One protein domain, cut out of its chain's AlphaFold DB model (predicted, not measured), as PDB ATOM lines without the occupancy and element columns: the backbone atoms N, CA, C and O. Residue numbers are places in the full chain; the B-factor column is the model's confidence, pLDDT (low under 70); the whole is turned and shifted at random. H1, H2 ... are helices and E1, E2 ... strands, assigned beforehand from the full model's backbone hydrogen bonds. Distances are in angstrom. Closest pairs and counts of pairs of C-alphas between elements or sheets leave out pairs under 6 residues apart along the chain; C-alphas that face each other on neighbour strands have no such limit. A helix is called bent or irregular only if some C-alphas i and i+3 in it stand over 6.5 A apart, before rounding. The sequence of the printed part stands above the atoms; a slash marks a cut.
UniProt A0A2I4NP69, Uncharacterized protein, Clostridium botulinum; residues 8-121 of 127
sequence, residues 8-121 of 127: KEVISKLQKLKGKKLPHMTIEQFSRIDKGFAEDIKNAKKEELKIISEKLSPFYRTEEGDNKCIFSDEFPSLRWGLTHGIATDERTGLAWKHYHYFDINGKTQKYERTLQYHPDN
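What this domain is: This is residues 8 to 121 of the 127 residues of an uncharacterized protein of Clostridium botulinum (UniProt A0A2I4NP69). A long two-stranded hairpin, E3 and E4, is widened at one end by the small hairpin of E1 and E2 into a curled sheet, while helices H3 and H4 pack on its other end and H2 packs on H4. H1 lies away from the other named elements, at the opposite end of the longest axis from H3. The printed part has 114 residues, with four named helices followed by four named strands; the class is mixed, helices and strands. The sheet's order is E1, E2, E3, E4, all antiparallel. The whole is compact, with a radius of gyration of the C-alphas of 15.1 A and spans of 47 by 35 by 22 A.

Where its parts are: H1, residues 8 to 19, begins with C-alpha 8 at (30.242, 8.030, -18.566) and is 16.3 A long. H2 is residues 27 to 33, H3 residues 35 to 43, and H4 residues 46 to 56, 15.1 A long. H3 is irregular: C-alphas 40 and 43 are 7.0 A apart. E1 is residues 77 to 79 and E2 residues 86 to 89. E3, residues 94 to 104, is 29.1 A long and ends with C-alpha 104 at (44.314, -25.960, -40.851). E4, residues 107 to 115, is 21.9 A long, bends by 67 degrees at residue 112 and ends with C-alpha 115 at (44.004, -7.830, -33.786).

How they stand to each other: The strongly twisted sheet is a meander, each strand the antiparallel neighbour of the one before. In the hairpin of E3 and E4, N 102 and O 109 are within hydrogen-bond range at 3.0 A, N 109 and O 102 at 2.8 A. E3 pairs with E2 over residues 94 to 97, with N 96 and O 87 at 3.0 A. In the hairpin of E1 and E2, N 77 and O 88 are 3.2 A apart. H4 is on the sheet but over none of its strands; its closest C-alphas to E3 are Glu 48 and Ile 104, 6.3 A. H3 is on the sheet too; Phe 37 and Tyr 111 are its closest C-alphas to E4, 7.3 A. H2 touches H4 at a steep tilt of 62 degrees, the closest C-alphas being Ile 27 and Ser 53, 6.1 A. H2 and H3 touch only at the corner. In H1, H2 and H4 every O i to N i+4 pair is within hydrogen-bond range; in H3, 3 of 5.

The domain as a whole: The C-alphas of Lys 8 and Asn 43 are the two farthest apart, 48.0 A. The printed part has no cut. The link from H4 to E1, residues 57 to 76, is long. The mean pLDDT of the printed part is 80.9; residues 63 to 67 and 76 to 97 are under 70.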
ATOM      1  N   LYS A   8      31.088   7.315 -17.585       88.50
ATOM      2  CA  LYS A   8      30.242   8.030 -18.566       88.50
ATOM      3  C   LYS A   8      30.951   8.247 -19.903       88.50
ATOM      4  O   LYS A   8      30.327   8.105 -20.955       88.50
ATOM      5  N   GLU A   9      32.234   8.591 -19.869       86.88
ATOM      6  CA  GLU A   9      33.028   8.818 -21.077       86.88
ATOM      7  C   GLU A   9      33.258   7.512 -21.849       86.88
ATOM      8  O   GLU A   9      33.045   7.469 -23.064       86.88
ATOM      9  N   VAL A  10      33.596   6.429 -21.139       84.62
ATOM     10  CA  VAL A  10      33.765   5.088 -21.723       84.62
ATOM     11  C   VAL A  10      32.473   4.611 -22.381       84.62
ATOM     12  O   VAL A  10      32.495   4.207 -23.547       84.62
ATOM     13  N   ILE A  11      31.337   4.720 -21.681       88.31
ATOM     14  CA  ILE A  11      30.020   4.346 -22.217       88.31
ATOM     15  C   ILE A  11      29.704   5.162 -23.473       88.31
ATOM     16  O   ILE A  11      29.344   4.592 -24.505       88.31
ATOM     17  N   SER A  12      29.889   6.485 -23.420       90.19
ATOM     18  CA  SER A  12      29.625   7.371 -24.560       90.19
ATOM     19  C   SER A  12      30.486   7.012 -25.774       90.19
ATOM     20  O   SER A  12      29.978   6.914 -26.899       90.19
ATOM     21  N   LYS A  13      31.784   6.746 -25.572       88.12
ATOM     22  CA  LYS A  13      32.662   6.310 -26.661       88.12
ATOM     23  C   LYS A  13      32.232   4.957 -27.211       88.12
ATOM     24  O   LYS A  13      32.173   4.815 -28.433       88.12
ATOM     25  N   LEU A  14      31.952   3.978 -26.355       88.62
ATOM     26  CA  LEU A  14      31.570   2.642 -26.799       88.62
ATOM     27  C   LEU A  14      30.278   2.691 -27.620       88.62
ATOM     28  O   LEU A  14      30.232   2.126 -28.709       88.62
ATOM     29  N   GLN A  15      29.273   3.447 -27.174       89.81
ATOM     30  CA  GLN A  15      28.044   3.685 -27.939       89.81
ATOM     31  C   GLN A  15      28.331   4.349 -29.291       89.81
ATOM     32  O   GLN A  15      27.798   3.918 -30.314       89.81
ATOM     33  N   LYS A  16      29.225   5.347 -29.331       90.25
ATOM     34  CA  LYS A  16      29.666   5.969 -30.589       90.25
ATOM     35  C   LYS A  16      30.338   4.958 -31.521       90.25
ATOM     36  O   LYS A  16      30.094   5.004 -32.723       90.25
ATOM     37  N   LEU A  17      31.183   4.068 -30.999       89.06
ATOM     38  CA  LEU A  17      31.851   3.024 -31.783       89.06
ATOM     39  C   LEU A  17      30.854   1.983 -32.310       89.06
ATOM     40  O   LEU A  17      30.888   1.691 -33.502       89.06
ATOM     41  N   LYS A  18      29.922   1.507 -31.476       88.75
ATOM     42  CA  LYS A  18      28.830   0.608 -31.895       88.75
ATOM     43  C   LYS A  18      27.952   1.263 -32.974       88.75
ATOM     44  O   LYS A  18      27.618   0.642 -33.980       88.75
ATOM     45  N   GLY A  19      27.672   2.563 -32.846       87.81
ATOM     46  CA  GLY A  19      26.918   3.342 -33.834       87.81
ATOM     47  C   GLY A  19      27.592   3.483 -35.207       87.81
ATOM     48  O   GLY A  19      26.900   3.727 -36.195       87.81
ATOM     49  N   LYS A  20      28.918   3.295 -35.308       87.94
ATOM     50  CA  LYS A  20      29.651   3.344 -36.586       87.94
ATOM     51  C   LYS A  20      29.448   2.107 -37.466       87.94
ATOM     52  O   LYS A  20      29.863   2.154 -38.619       87.94
ATOM     53  N   LYS A  21      28.833   1.030 -36.951       82.75
ATOM     54  CA  LYS A  21      28.640  -0.241 -37.677       82.75
ATOM     55  C   LYS A  21      29.944  -0.749 -38.302       82.75
ATOM     56  O   LYS A  21      30.021  -0.984 -39.508       82.75
ATOM     57  N   LEU A  22      30.989  -0.835 -37.479       87.12
ATOM     58  CA  LEU A  22      32.293  -1.302 -37.938       87.12
ATOM     59  C   LEU A  22      32.187  -2.747 -38.468       87.12
ATOM     60  O   LEU A  22      31.367  -3.526 -37.986       87.12
ATOM     61  N   PRO A  23      32.969  -3.115 -39.491       89.75
ATOM     62  CA  PRO A  23      32.987  -4.482 -39.989       89.75
ATOM     63  C   PRO A  23      33.783  -5.412 -39.064       89.75
ATOM     64  O   PRO A  23      34.830  -5.044 -38.527       89.75
ATOM     65  N   HIS A  24      33.324  -6.657 -38.945       91.31
ATOM     66  CA  HIS A  24      34.076  -7.736 -38.306       91.31
ATOM     67  C   HIS A  24      35.220  -8.233 -39.200       91.31
ATOM     68  O   HIS A  24      35.179  -8.109 -40.430       91.31
ATOM     69  N   MET A  25      36.239  -8.818 -38.575       91.00
ATOM     70  CA  MET A  25      37.339  -9.475 -39.268       91.00
ATOM     71  C   MET A  25      36.834 -10.712 -40.017       91.00
ATOM     72  O   MET A  25      36.068 -11.514 -39.486       91.00
ATOM     73  N   THR A  26      37.298 -10.885 -41.254       93.31
ATOM     74  CA  THR A  26      36.969 -12.044 -42.092       93.31
ATOM     75  C   THR A  26      38.237 -12.783 -42.500       93.31
ATOM     76  O   THR A  26      39.335 -12.229 -42.451       93.31
ATOM     77  N   ILE A  27      38.087 -14.027 -42.959       94.31
ATOM     78  CA  ILE A  27      39.191 -14.828 -43.514       94.31
ATOM     79  C   ILE A  27      39.883 -14.086 -44.656       94.31
ATOM     80  O   ILE A  27      41.107 -14.058 -44.721       94.31
ATOM     81  N   GLU A  28      39.110 -13.453 -45.540       92.31
ATOM     82  CA  GLU A  28      39.656 -12.702 -46.669       92.31
ATOM     83  C   GLU A  28      40.524 -11.533 -46.192       92.31
ATOM     84  O   GLU A  28      41.630 -11.343 -46.688       92.31
ATOM     85  N   GLN A  29      40.057 -10.776 -45.196       90.25
ATOM     86  CA  GLN A  29      40.827  -9.664 -44.638       90.25
ATOM     87  C   GLN A  29      42.076 -10.161 -43.906       90.25
ATOM     88  O   GLN A  29      43.160  -9.623 -44.120       90.25
ATOM     89  N   PHE A  30      41.957 -11.237 -43.125       90.25
ATOM     90  CA  PHE A  30      43.103 -11.838 -42.447       90.25
ATOM     91  C   PHE A  30      44.147 -12.377 -43.449       90.25
ATOM     92  O   PHE A  30      45.348 -12.218 -43.248       90.25
ATOM     93  N   SER A  31      43.704 -12.904 -44.594       91.81
ATOM     94  CA  SER A  31      44.577 -13.354 -45.694       91.81
ATOM     95  C   SER A  31      45.329 -12.213 -46.381       91.81
ATOM     96  O   SER A  31      46.432 -12.413 -46.886       91.81
ATOM     97  N   ARG A  32      44.761 -11.002 -46.408       89.00
ATOM     98  CA  ARG A  32      45.447  -9.822 -46.961       89.00
ATOM     99  C   ARG A  32      46.582  -9.350 -46.050       89.00
ATOM    100  O   ARG A  32      47.641  -8.976 -46.548       89.00
ATOM    101  N   ILE A  33      46.387  -9.421 -44.731       85.12
ATOM    102  CA  ILE A  33      47.389  -8.997 -43.735       85.12
ATOM    103  C   ILE A  33      48.422 -10.089 -43.402       85.12
ATOM    104  O   ILE A  33      49.516  -9.791 -42.911       85.12
ATOM    105  N   ASP A  34      48.119 -11.362 -43.660       87.94
ATOM    106  CA  ASP A  34      49.035 -12.482 -43.449       87.94
ATOM    107  C   ASP A  34      49.093 -13.405 -44.673       87.94
ATOM    108  O   ASP A  34      48.236 -14.258 -44.902       87.94
ATOM    109  N   LYS A  35      50.165 -13.246 -45.462       88.56
ATOM    110  CA  LYS A  35      50.423 -14.076 -46.645       88.56
ATOM    111  C   LYS A  35      50.619 -15.553 -46.295       88.56
ATOM    112  O   LYS A  35      50.247 -16.396 -47.099       88.56
ATOM    113  N   GLY A  36      51.194 -15.870 -45.132       90.88
ATOM    114  CA  GLY A  36      51.369 -17.258 -44.698       90.88
ATOM    115  C   GLY A  36      50.020 -17.918 -44.444       90.88
ATOM    116  O   GLY A  36      49.757 -19.003 -44.951       90.88
ATOM    117  N   PHE A  37      49.116 -17.198 -43.776       92.81
ATOM    118  CA  PHE A  37      47.738 -17.649 -43.605       92.81
ATOM    119  C   PHE A  37      47.038 -17.849 -44.950       92.81
ATOM    120  O   PHE A  37      46.415 -18.888 -45.158       92.81
ATOM    121  N   ALA A  38      47.170 -16.892 -45.877       93.69
ATOM    122  CA  ALA A  38      46.569 -16.984 -47.207       93.69
ATOM    123  C   ALA A  38      46.999 -18.248 -47.968       93.69
ATOM    124  O   ALA A  38      46.183 -18.855 -48.659       93.69
ATOM    125  N   GLU A  39      48.267 -18.646 -47.844       94.06
ATOM    126  CA  GLU A  39      48.785 -19.877 -48.442       94.06
ATOM    127  C   GLU A  39      48.230 -21.128 -47.753       94.06
ATOM    128  O   GLU A  39      47.757 -22.044 -48.431       94.06
ATOM    129  N   ASP A  40      48.219 -21.151 -46.421       92.88
ATOM    130  CA  ASP A  40      47.773 -22.304 -45.638       92.88
ATOM    131  C   ASP A  40      46.289 -22.631 -45.856       92.88
ATOM    132  O   ASP A  40      45.908 -23.807 -45.930       92.88
ATOM    133  N   ILE A  41      45.440 -21.612 -46.028       95.00
ATOM    134  CA  ILE A  41      43.997 -21.816 -46.210       95.00
ATOM    135  C   ILE A  41      43.594 -22.276 -47.617       95.00
ATOM    136  O   ILE A  41      42.442 -22.671 -47.796       95.00
ATOM    137  N   LYS A  42      44.491 -22.256 -48.619       93.12
ATOM    138  CA  LYS A  42      44.144 -22.583 -50.023       93.12
ATOM    139  C   LYS A  42      43.461 -23.938 -50.181       93.12
ATOM    140  O   LYS A  42      42.579 -24.084 -51.021       93.12
ATOM    141  N   ASN A  43      43.879 -24.913 -49.375       90.94
ATOM    142  CA  ASN A  43      43.366 -26.282 -49.402       90.94
ATOM    143  C   ASN A  43      42.568 -26.651 -48.140       90.94
ATOM    144  O   ASN A  43      42.242 -27.822 -47.956       90.94
ATOM    145  N   ALA A  44      42.266 -25.676 -47.274       93.19
ATOM    146  CA  ALA A  44      41.527 -25.922 -46.043       93.19
ATOM    147  C   ALA A  44      40.110 -26.432 -46.337       93.19
ATOM    148  O   ALA A  44      39.447 -26.016 -47.295       93.19
ATOM    149  N   LYS A  45      39.620 -27.328 -45.483       95.75
ATOM    150  CA  LYS A  45      38.260 -27.864 -45.591       95.75
ATOM    151  C   LYS A  45      37.233 -26.788 -45.243       95.75
ATOM    152  O   LYS A  45      37.499 -25.875 -44.464       95.75
ATOM    153  N   LYS A  46      36.009 -26.927 -45.762       94.62
ATOM    154  CA  LYS A  46      34.916 -25.977 -45.484       94.62
ATOM    155  C   LYS A  46      34.620 -25.859 -43.989       94.62
ATOM    156  O   LYS A  46      34.332 -24.767 -43.505       94.62
ATOM    157  N   GLU A  47      34.709 -26.965 -43.261       95.06
ATOM    158  CA  GLU A  47      34.490 -27.017 -41.818       95.06
ATOM    159  C   GLU A  47      35.585 -26.253 -41.060       95.06
ATOM    160  O   GLU A  47      35.276 -25.501 -40.138       95.06
ATOM    161  N   GLU A  48      36.846 -26.377 -41.488       94.56
ATOM    162  CA  GLU A  48      37.976 -25.625 -40.923       94.56
ATOM    163  C   GLU A  48      37.787 -24.124 -41.162       94.56
ATOM    164  O   GLU A  48      37.868 -23.331 -40.227       94.56
ATOM    165  N   LEU A  49      37.428 -23.730 -42.390       95.44
ATOM    166  CA  LEU A  49      37.131 -22.335 -42.724       95.44
ATOM    167  C   LEU A  49      35.978 -21.778 -41.877       95.44
ATOM    168  O   LEU A  49      36.054 -20.646 -41.409       95.44
ATOM    169  N   LYS A  50      34.930 -22.563 -41.612       96.06
ATOM    170  CA  LYS A  50      33.833 -22.127 -40.737       96.06
ATOM    171  C   LYS A  50      34.330 -21.831 -39.317       96.06
ATOM    172  O   LYS A  50      34.064 -20.747 -38.801       96.06
ATOM    173  N   ILE A  51      35.105 -22.743 -38.728       95.06
ATOM    174  CA  ILE A  51      35.674 -22.577 -37.379       95.06
ATOM    175  C   ILE A  51      36.610 -21.364 -37.327       95.06
ATOM    176  O   ILE A  51      36.588 -20.591 -36.370       95.06
ATOM    177  N   ILE A  52      37.434 -21.168 -38.357       94.75
ATOM    178  CA  ILE A  52      38.329 -20.010 -38.448       94.75
ATOM    179  C   ILE A  52      37.521 -18.711 -38.527       94.75
ATOM    180  O   ILE A  52      37.837 -17.756 -37.821       94.75
ATOM    181  N   SER A  53      36.459 -18.675 -39.333       94.69
ATOM    182  CA  SER A  53      35.572 -17.512 -39.420       94.69
ATOM    183  C   SER A  53      34.925 -17.196 -38.071       94.69
ATOM    184  O   SER A  53      34.889 -16.036 -37.668       94.69
ATOM    185  N   GLU A  54      34.455 -18.211 -37.345       93.56
ATOM    186  CA  GLU A  54      33.909 -18.051 -35.992       93.56
ATOM    187  C   GLU A  54      34.969 -17.497 -35.028       93.56
ATOM    188  O   GLU A  54      34.691 -16.538 -34.312       93.56
ATOM    189  N   LYS A  55      36.208 -18.010 -35.073       91.19
ATOM    190  CA  LYS A  55      37.342 -17.498 -34.280       91.19
ATOM    191  C   LYS A  55      37.730 -16.058 -34.633       91.19
ATOM    192  O   LYS A  55      38.239 -15.355 -33.762       91.19
ATOM    193  N   LEU A  56      37.537 -15.628 -35.880       91.69
ATOM    194  CA  LEU A  56      37.839 -14.265 -36.333       91.69
ATOM    195  C   LEU A  56      36.711 -13.272 -36.027       91.69
ATOM    196  O   LEU A  56      36.987 -12.090 -35.827       91.69
ATOM    197  N   SER A  57      35.465 -13.742 -35.930       90.38
ATOM    198  CA  SER A  57      34.286 -12.897 -35.702       90.38
ATOM    199  C   SER A  57      34.352 -11.962 -34.477       90.38
ATOM    200  O   SER A  57      33.785 -10.876 -34.563       90.38
ATOM    201  N   PRO A  58      35.069 -12.249 -33.371       89.12
ATOM    202  CA  PRO A  58      35.175 -11.304 -32.259       89.12
ATOM    203  C   PRO A  58      36.060 -10.088 -32.556       89.12
ATOM    204  O   PRO A  58      36.062  -9.124 -31.790       89.12
ATOM    205  N   PHE A  59      36.847 -10.111 -33.631       88.06
ATOM    206  CA  PHE A  59      37.776  -9.036 -33.963       88.06
ATOM    207  C   PHE A  59      37.149  -8.060 -34.955       88.06
ATOM    208  O   PHE A  59      36.334  -8.441 -35.796       88.06
ATOM    209  N   TYR A  60      37.525  -6.786 -34.864       86.56
ATOM    210  CA  TYR A  60      37.141  -5.803 -35.874       86.56
ATOM    211  C   TYR A  60      38.112  -5.851 -37.053       86.56
ATOM    212  O   TYR A  60      39.283  -6.215 -36.915       86.56
ATOM    213  N   ARG A  61      37.630  -5.456 -38.227       84.19
ATOM    214  CA  ARG A  61      38.477  -5.230 -39.391       84.19
ATOM    215  C   ARG A  61      39.161  -3.868 -39.251       84.19
ATOM    216  O   ARG A  61      38.516  -2.832 -39.400       84.19
ATOM    217  N   THR A  62      40.470  -3.889 -39.023       71.12
ATOM    218  CA  THR A  62      41.358  -2.743 -39.257       71.12
ATOM    219  C   THR A  62      41.337  -2.417 -40.753       71.12
ATOM    220  O   THR A  62      41.551  -3.318 -41.570       71.12
ATOM    221  N   GLU A  63      41.097  -1.169 -41.151       64.50
ATOM    222  CA  GLU A  63      41.443  -0.765 -42.518       64.50
ATOM    223  C   GLU A  63      42.974  -0.782 -42.664       64.50
ATOM    224  O   GLU A  63      43.696  -0.494 -41.707       64.50
ATOM    225  N   GLU A  64      43.486  -1.193 -43.829       53.06
ATOM    226  CA  GLU A  64      44.931  -1.255 -44.077       53.06
ATOM    227  C   GLU A  64      45.565   0.121 -43.804       53.06
ATOM    228  O   GLU A  64      45.247   1.102 -44.470       53.06
ATOM    229  N   GLY A  65      46.446   0.193 -42.800       52.06
ATOM    230  CA  GLY A  65      47.131   1.425 -42.390       52.06
ATOM    231  C   GLY A  65      46.643   2.043 -41.076       52.06
ATOM    232  O   GLY A  65      47.359   2.878 -40.520       52.06
ATOM    233  N   ASP A  66      45.503   1.608 -40.527       63.91
ATOM    234  CA  ASP A  66      45.011   2.081 -39.228       63.91
ATOM    235  C   ASP A  66      45.410   1.128 -38.090       63.91
ATOM    236  O   ASP A  66      44.630   0.301 -37.616       63.91
ATOM    237  N   ASN A  67      46.669   1.240 -37.654       67.88
ATOM    238  CA  ASN A  67      47.185   0.522 -36.481       67.88
ATOM    239  C   ASN A  67      46.835   1.230 -35.162       67.88
ATOM    240  O   ASN A  67      47.456   0.953 -34.134       67.88
ATOM    241  N   LYS A  68      45.896   2.178 -35.173       77.56
ATOM    242  CA  LYS A  68      45.500   2.901 -33.972       77.56
ATOM    243  C   LYS A  68      44.452   2.127 -33.188       77.56
ATOM    244  O   LYS A  68      43.596   1.445 -33.751       77.56
ATOM    245  N   CYS A  69      44.481   2.261 -31.870       79.62
ATOM    246  CA  CYS A  69      43.444   1.735 -31.002       79.62
ATOM    247  C   CYS A  69      42.099   2.411 -31.307       79.62
ATOM    248  O   CYS A  69      41.987   3.638 -31.286       79.62
ATOM    249  N   ILE A  70      41.047   1.616 -31.508       80.81
ATOM    250  CA  ILE A  70      39.694   2.109 -31.816       80.81
ATOM    251  C   ILE A  70      39.128   3.048 -30.733       80.81
ATOM    252  O   ILE A  70      38.258   3.883 -31.009       80.81
ATOM    253  N   PHE A  71      39.623   2.945 -29.495       80.25
ATOM    254  CA  PHE A  71      39.208   3.802 -28.389       80.25
ATOM    255  C   PHE A  71      39.996   5.117 -28.340       80.25
ATOM    256  O   PHE A  71      39.369   6.182 -28.337       80.25
ATOM    257  N   SER A  72      41.329   5.088 -28.345       78.00
ATOM    258  CA  SER A  72      42.163   6.293 -28.178       78.00
ATOM    259  C   SER A  72      42.533   7.014 -29.472       78.00
ATOM    260  O   SER A  72      42.856   8.196 -29.394       78.00
ATOM    261  N   ASP A  73      42.439   6.361 -30.636       75.56
ATOM    262  CA  ASP A  73      43.038   6.824 -31.901       75.56
ATOM    263  C   ASP A  73      44.583   6.930 -31.838       75.56
ATOM    264  O   ASP A  73      45.206   7.686 -32.585       75.56
ATOM    265  N   GLU A  74      45.218   6.158 -30.948       75.44
ATOM    266  CA  GLU A  74      46.672   6.142 -30.745       75.44
ATOM    267  C   GLU A  74      47.310   4.810 -31.133       75.44
ATOM    268  O   GLU A  74      46.682   3.755 -31.052       75.44
ATOM    269  N   PHE A  75      48.581   4.850 -31.536       74.38
ATOM    270  CA  PHE A  75      49.341   3.638 -31.829       74.38
ATOM    271  C   PHE A  75      49.711   2.919 -30.522       74.38
ATOM    272  O   PHE A  75      50.331   3.536 -29.651       74.38
ATOM    273  N   PRO A  76      49.366   1.630 -30.367       67.88
ATOM    274  CA  PRO A  76      49.692   0.873 -29.166       67.88
ATOM    275  C   PRO A  76      51.204   0.646 -29.046       67.88
ATOM    276  O   PRO A  76      51.929   0.562 -30.041       67.88
ATOM    277  N   SER A  77      51.673   0.469 -27.811       61.56
ATOM    278  CA  SER A  77      53.054   0.076 -27.524       61.56
ATOM    279  C   SER A  77      53.157  -1.441 -27.334       61.56
ATOM    280  O   SER A  77      52.318  -2.062 -26.676       61.56
ATOM    281  N   LEU A  78      54.188  -2.062 -27.913       60.91
ATOM    282  CA  LEU A  78      54.479  -3.485 -27.724       60.91
ATOM    283  C   LEU A  78      55.534  -3.647 -26.625       60.91
ATOM    284  O   LEU A  78      56.681  -3.230 -26.801       60.91
ATOM    285  N   ARG A  79      55.173  -4.285 -25.505       55.69
ATOM    286  CA  ARG A  79      56.129  -4.677 -24.459       55.69
ATOM    287  C   ARG A  79      56.596  -6.114 -24.709       55.69
ATOM    288  O   ARG A  79      55.879  -7.075 -24.442       55.69
ATOM    289  N   TRP A  80      57.805  -6.260 -25.242       49.81
ATOM    290  CA  TRP A  80      58.446  -7.551 -25.506       49.81
ATOM    291  C   TRP A  80      59.154  -8.027 -24.229       49.81
ATOM    292  O   TRP A  80      60.148  -7.425 -23.833       49.81
ATOM    293  N   GLY A  81      58.654  -9.059 -23.537       41.91
ATOM    294  CA  GLY A  81      59.322  -9.515 -22.303       41.91
ATOM    295  C   GLY A  81      58.709 -10.683 -21.530       41.91
ATOM    296  O   GLY A  81      59.373 -11.256 -20.676       41.91
ATOM    297  N   LEU A  82      57.484 -11.098 -21.837       34.25
ATOM    298  CA  LEU A  82      56.926 -12.372 -21.383       34.25
ATOM    299  C   LEU A  82      56.459 -13.112 -22.630       34.25
ATOM    300  O   LEU A  82      56.085 -12.481 -23.613       34.25
ATOM    301  N   THR A  83      56.518 -14.437 -22.620       40.22
ATOM    302  CA  THR A  83      56.360 -15.367 -23.758       40.22
ATOM    303  C   THR A  83      55.059 -15.241 -24.576       40.22
ATOM    304  O   THR A  83      54.848 -16.009 -25.510       40.22
ATOM    305  N   HIS A  84      54.209 -14.261 -24.270       43.78
ATOM    306  CA  HIS A  84      53.050 -13.839 -25.039       43.78
ATOM    307  C   HIS A  84      53.038 -12.307 -25.126       43.78
ATOM    308  O   HIS A  84      52.853 -11.626 -24.119       43.78
ATOM    309  N   GLY A  85      53.249 -11.767 -26.329       49.28
ATOM    310  CA  GLY A  85      53.156 -10.332 -26.581       49.28
ATOM    311  C   GLY A  85      51.734  -9.846 -26.327       49.28
ATOM    312  O   GLY A  85      50.805 -10.240 -27.031       49.28
ATOM    313  N   ILE A  86      51.566  -9.008 -25.310       55.66
ATOM    314  CA  ILE A  86      50.368  -8.196 -25.129       55.66
ATOM    315  C   ILE A  86      50.736  -6.827 -25.689       55.66
ATOM    316  O   ILE A  86      51.615  -6.154 -25.145       55.66
ATOM    317  N   ALA A  87      50.100  -6.420 -26.788       58.31
ATOM    318  CA  ALA A  87      50.122  -5.009 -27.144       58.31
ATOM    319  C   ALA A  87      49.170  -4.309 -26.178       58.31
ATOM    320  O   ALA A  87      47.983  -4.645 -26.121       58.31
ATOM    321  N   THR A  88      49.709  -3.394 -25.383       57.91
ATOM    322  CA  THR A  88      48.924  -2.544 -24.496       57.91
ATOM    323  C   THR A  88      49.024  -1.126 -25.009       57.91
ATOM    324  O   THR A  88      50.118  -0.571 -25.160       57.91
ATOM    325  N   ASP A  89      47.875  -0.518 -25.250       66.31
ATOM    326  CA  ASP A  89      47.806   0.930 -25.264       66.31
ATOM    327  C   ASP A  89      47.747   1.389 -23.801       66.31
ATOM    328  O   ASP A  89      46.734   1.216 -23.123       66.31
ATOM    329  N   GLU A  90      48.863   1.923 -23.298       58.97
ATOM    330  CA  GLU A  90      49.009   2.384 -21.910       58.97
ATOM    331  C   GLU A  90      47.950   3.422 -21.517       58.97
ATOM    332  O   GLU A  90      47.670   3.587 -20.331       58.97
ATOM    333  N   ARG A  91      47.335   4.098 -22.497       61.34
ATOM    334  CA  ARG A  91      46.303   5.112 -22.264       61.34
ATOM    335  C   ARG A  91      44.893   4.543 -22.205       61.34
ATOM    336  O   ARG A  91      44.002   5.219 -21.701       61.34
ATOM    337  N   THR A  92      44.673   3.331 -22.715       64.06
ATOM    338  CA  THR A  92      43.348   2.686 -22.712       64.06
ATOM    339  C   THR A  92      43.290   1.417 -21.875       64.06
ATOM    340  O   THR A  92      42.203   0.935 -21.574       64.06
ATOM    341  N   GLY A  93      44.441   0.854 -21.500       56.50
ATOM    342  CA  GLY A  93      44.515  -0.414 -20.776       56.50
ATOM    343  C   GLY A  93      44.008  -1.610 -21.589       56.50
ATOM    344  O   GLY A  93      43.833  -2.695 -21.038       56.50
ATOM    345  N   LEU A  94      43.765  -1.437 -22.892       64.19
ATOM    346  CA  LEU A  94      43.213  -2.482 -23.744       64.19
ATOM    347  C   LEU A  94      44.310  -3.436 -24.209       64.19
ATOM    348  O   LEU A  94      45.333  -3.021 -24.759       64.19
ATOM    349  N   ALA A  95      44.061  -4.727 -24.001       59.44
ATOM    350  CA  ALA A  95      44.949  -5.813 -24.382       59.44
ATOM    351  C   ALA A  95      44.628  -6.312 -25.797       59.44
ATOM    352  O   ALA A  95      43.490  -6.682 -26.097       59.44
ATOM    353  N   TRP A  96      45.643  -6.363 -26.661       67.81
ATOM    354  CA  TRP A  96      45.528  -6.941 -27.997       67.81
ATOM    355  C   TRP A  96      46.154  -8.334 -28.005       67.81
ATOM    356  O   TRP A  96      47.149  -8.588 -27.318       67.81
ATOM    357  N   LYS A  97      45.596  -9.241 -28.809       67.31
ATOM    358  CA  LYS A  97      46.190 -10.566 -29.016       67.31
ATOM    359  C   LYS A  97      47.189 -10.488 -30.155       67.31
ATOM    360  O   LYS A  97      46.850  -9.988 -31.219       67.31
ATOM    361  N   HIS A  98      48.400 -10.971 -29.902       72.69
ATOM    362  CA  HIS A  98      49.494 -10.996 -30.876       72.69
ATOM    363  C   HIS A  98      49.650 -12.344 -31.578       72.69
ATOM    364  O   HIS A  98      50.196 -12.431 -32.670       72.69
ATOM    365  N   TYR A  99      49.183 -13.418 -30.944       82.88
ATOM    366  CA  TYR A  99      49.268 -14.764 -31.490       82.88
ATOM    367  C   TYR A  99      47.876 -15.332 -31.721       82.88
ATOM    368  O   TYR A  99      47.040 -15.349 -30.814       82.88
ATOM    369  N   HIS A 100      47.658 -15.844 -32.926       84.94
ATOM    370  CA  HIS A 100      46.426 -16.494 -33.343       84.94
ATOM    371  C   HIS A 100      46.727 -17.923 -33.779       84.94
ATOM    372  O   HIS A 100      47.663 -18.158 -34.541       84.94
ATOM    373  N   TYR A 101      45.934 -18.870 -33.278       90.56
ATOM    374  CA  TYR A 101      46.111 -20.293 -33.541       90.56
ATOM    375  C   TYR A 101      44.897 -20.855 -34.284       90.56
ATOM    376  O   TYR A 101      43.764 -20.816 -33.780       90.56
ATOM    377  N   PHE A 102      45.141 -21.396 -35.474       91.88
ATOM    378  CA  PHE A 102      44.115 -21.972 -36.339       91.88
ATOM    379  C   PHE A 102      44.469 -23.410 -36.689       91.88
ATOM    380  O   PHE A 102      45.615 -23.701 -37.008       91.88
ATOM    381  N   ASP A 103      43.481 -24.296 -36.650       92.62
ATOM    382  CA  ASP A 103      43.656 -25.676 -37.088       92.62
ATOM    383  C   ASP A 103      43.340 -25.735 -38.581       92.62
ATOM    384  O   ASP A 103      42.206 -25.494 -38.993       92.62
ATOM    385  N   ILE A 104      44.372 -25.975 -39.389       92.94
ATOM    386  CA  ILE A 104      44.314 -25.960 -40.851       92.94
ATOM    387  C   ILE A 104      44.984 -27.233 -41.361       92.94
ATOM    388  O   ILE A 104      46.126 -27.530 -40.997       92.94
ATOM    389  N   ASN A 105      44.290 -27.995 -42.209       90.81
ATOM    390  CA  ASN A 105      44.769 -29.274 -42.738       90.81
ATOM    391  C   ASN A 105      45.203 -30.252 -41.627       90.81
ATOM    392  O   ASN A 105      46.218 -30.944 -41.744       90.81
ATOM    393  N   GLY A 106      44.450 -30.283 -40.523       87.94
ATOM    394  CA  GLY A 106      44.750 -31.129 -39.361       87.94
ATOM    395  C   GLY A 106      45.999 -30.733 -38.557       87.94
ATOM    396  O   GLY A 106      46.479 -31.543 -37.764       87.94
ATOM    397  N   LYS A 107      46.541 -29.522 -38.745       91.94
ATOM    398  CA  LYS A 107      47.666 -28.983 -37.962       91.94
ATOM    399  C   LYS A 107      47.311 -27.634 -37.353       91.94
ATOM    400  O   LYS A 107      46.756 -26.777 -38.033       91.94
ATOM    401  N   THR A 108      47.705 -27.418 -36.102       93.50
ATOM    402  CA  THR A 108      47.607 -26.101 -35.468       93.50
ATOM    403  C   THR A 108      48.716 -25.191 -35.994       93.50
ATOM    404  O   THR A 108      49.898 -25.425 -35.740       93.50
ATOM    405  N   GLN A 109      48.329 -24.149 -36.719       91.94
ATOM    406  CA  GLN A 109      49.201 -23.108 -37.251       91.94
ATOM    407  C   GLN A 109      49.177 -21.880 -36.345       91.94
ATOM    408  O   GLN A 109      48.124 -21.505 -35.827       91.94
ATOM    409  N   LYS A 110      50.340 -21.249 -36.163       91.19
ATOM    410  CA  LYS A 110      50.523 -20.039 -35.353       91.19
ATOM    411  C   LYS A 110      50.783 -18.843 -36.265       91.19
ATOM    412  O   LYS A 110      51.759 -18.847 -37.008       91.19
ATOM    413  N   TYR A 111      49.989 -17.790 -36.106       86.62
ATOM    414  CA  TYR A 111      50.156 -16.520 -36.811       86.62
ATOM    415  C   TYR A 111      50.435 -15.401 -35.819       86.62
ATOM    416  O   TYR A 111      49.728 -15.242 -34.824       86.62
ATOM    417  N   GLU A 112      51.492 -14.643 -36.088       82.19
ATOM    418  CA  GLU A 112      51.919 -13.507 -35.276       82.19
ATOM    419  C   GLU A 112      51.337 -12.217 -35.858       82.19
ATOM    420  O   GLU A 112      51.930 -11.585 -36.736       82.19
ATOM    421  N   ARG A 113      50.125 -11.866 -35.430       79.56
ATOM    422  CA  ARG A 113      49.363 -10.713 -35.916       79.56
ATOM    423  C   ARG A 113      48.600 -10.076 -34.774       79.56
ATOM    424  O   ARG A 113      48.040 -10.776 -33.942       79.56
ATOM    425  N   THR A 114      48.567  -8.751 -34.750       78.44
ATOM    426  CA  THR A 114      47.859  -8.005 -33.714       78.44
ATOM    427  C   THR A 114      46.450  -7.650 -34.190       78.44
ATOM    428  O   THR A 114      46.305  -6.924 -35.170       78.44
ATOM    429  N   LEU A 115      45.415  -8.144 -33.504       81.44
ATOM    430  CA  LEU A 115      44.004  -7.830 -33.786       81.44
ATOM    431  C   LEU A 115      43.339  -7.158 -32.574       81.44
ATOM    432  O   LEU A 115      43.589  -7.570 -31.438       81.44
ATOM    433  N   GLN A 116      42.454  -6.176 -32.801       82.44
ATOM    434  CA  GLN A 116      41.613  -5.623 -31.722       82.44
ATOM    435  C   GLN A 116      40.223  -6.255 -31.738       82.44
ATOM    436  O   GLN A 116      39.724  -6.715 -32.767       82.44
ATOM    437  N   TYR A 117      39.582  -6.265 -30.577       84.75
ATOM    438  CA  TYR A 117      38.212  -6.737 -30.440       84.75
ATOM    439  C   TYR A 117      37.207  -5.764 -31.055       84.75
ATOM    440  O   TYR A 117      37.357  -4.545 -30.957       84.75
ATOM    441  N   HIS A 118      36.156  -6.315 -31.657       88.56
ATOM    442  CA  HIS A 118      35.019  -5.541 -32.139       88.56
ATOM    443  C   HIS A 118      34.277  -4.875 -30.970       88.56
ATOM    444  O   HIS A 118      34.088  -5.540 -29.949       88.56
ATOM    445  N   PRO A 119      33.818  -3.608 -31.100       87.56
ATOM    446  CA  PRO A 119      33.059  -2.905 -30.061       87.56
ATOM    447  C   PRO A 119      31.873  -3.691 -29.492       87.56
ATOM    448  O   PRO A 119      31.541  -3.548 -28.320       87.56
ATOM    449  N   ASP A 120      31.245  -4.539 -30.304       88.31
ATOM    450  CA  ASP A 120      30.102  -5.352 -29.873       88.31
ATOM    451  C   ASP A 120      30.463  -6.409 -28.824       88.31
ATOM    452  O   ASP A 120      29.586  -6.822 -28.077       88.31
ATOM    453  N   ASN A 121      31.742  -6.785 -28.710       84.88
ATOM    454  CA  ASN A 121      32.216  -7.738 -27.701       84.88
ATOM    455  C   ASN A 121      32.515  -7.092 -26.341       84.88
ATOM    456  O   ASN A 121      32.972  -7.784 -25.436       84.88
TER     457      ASN A 121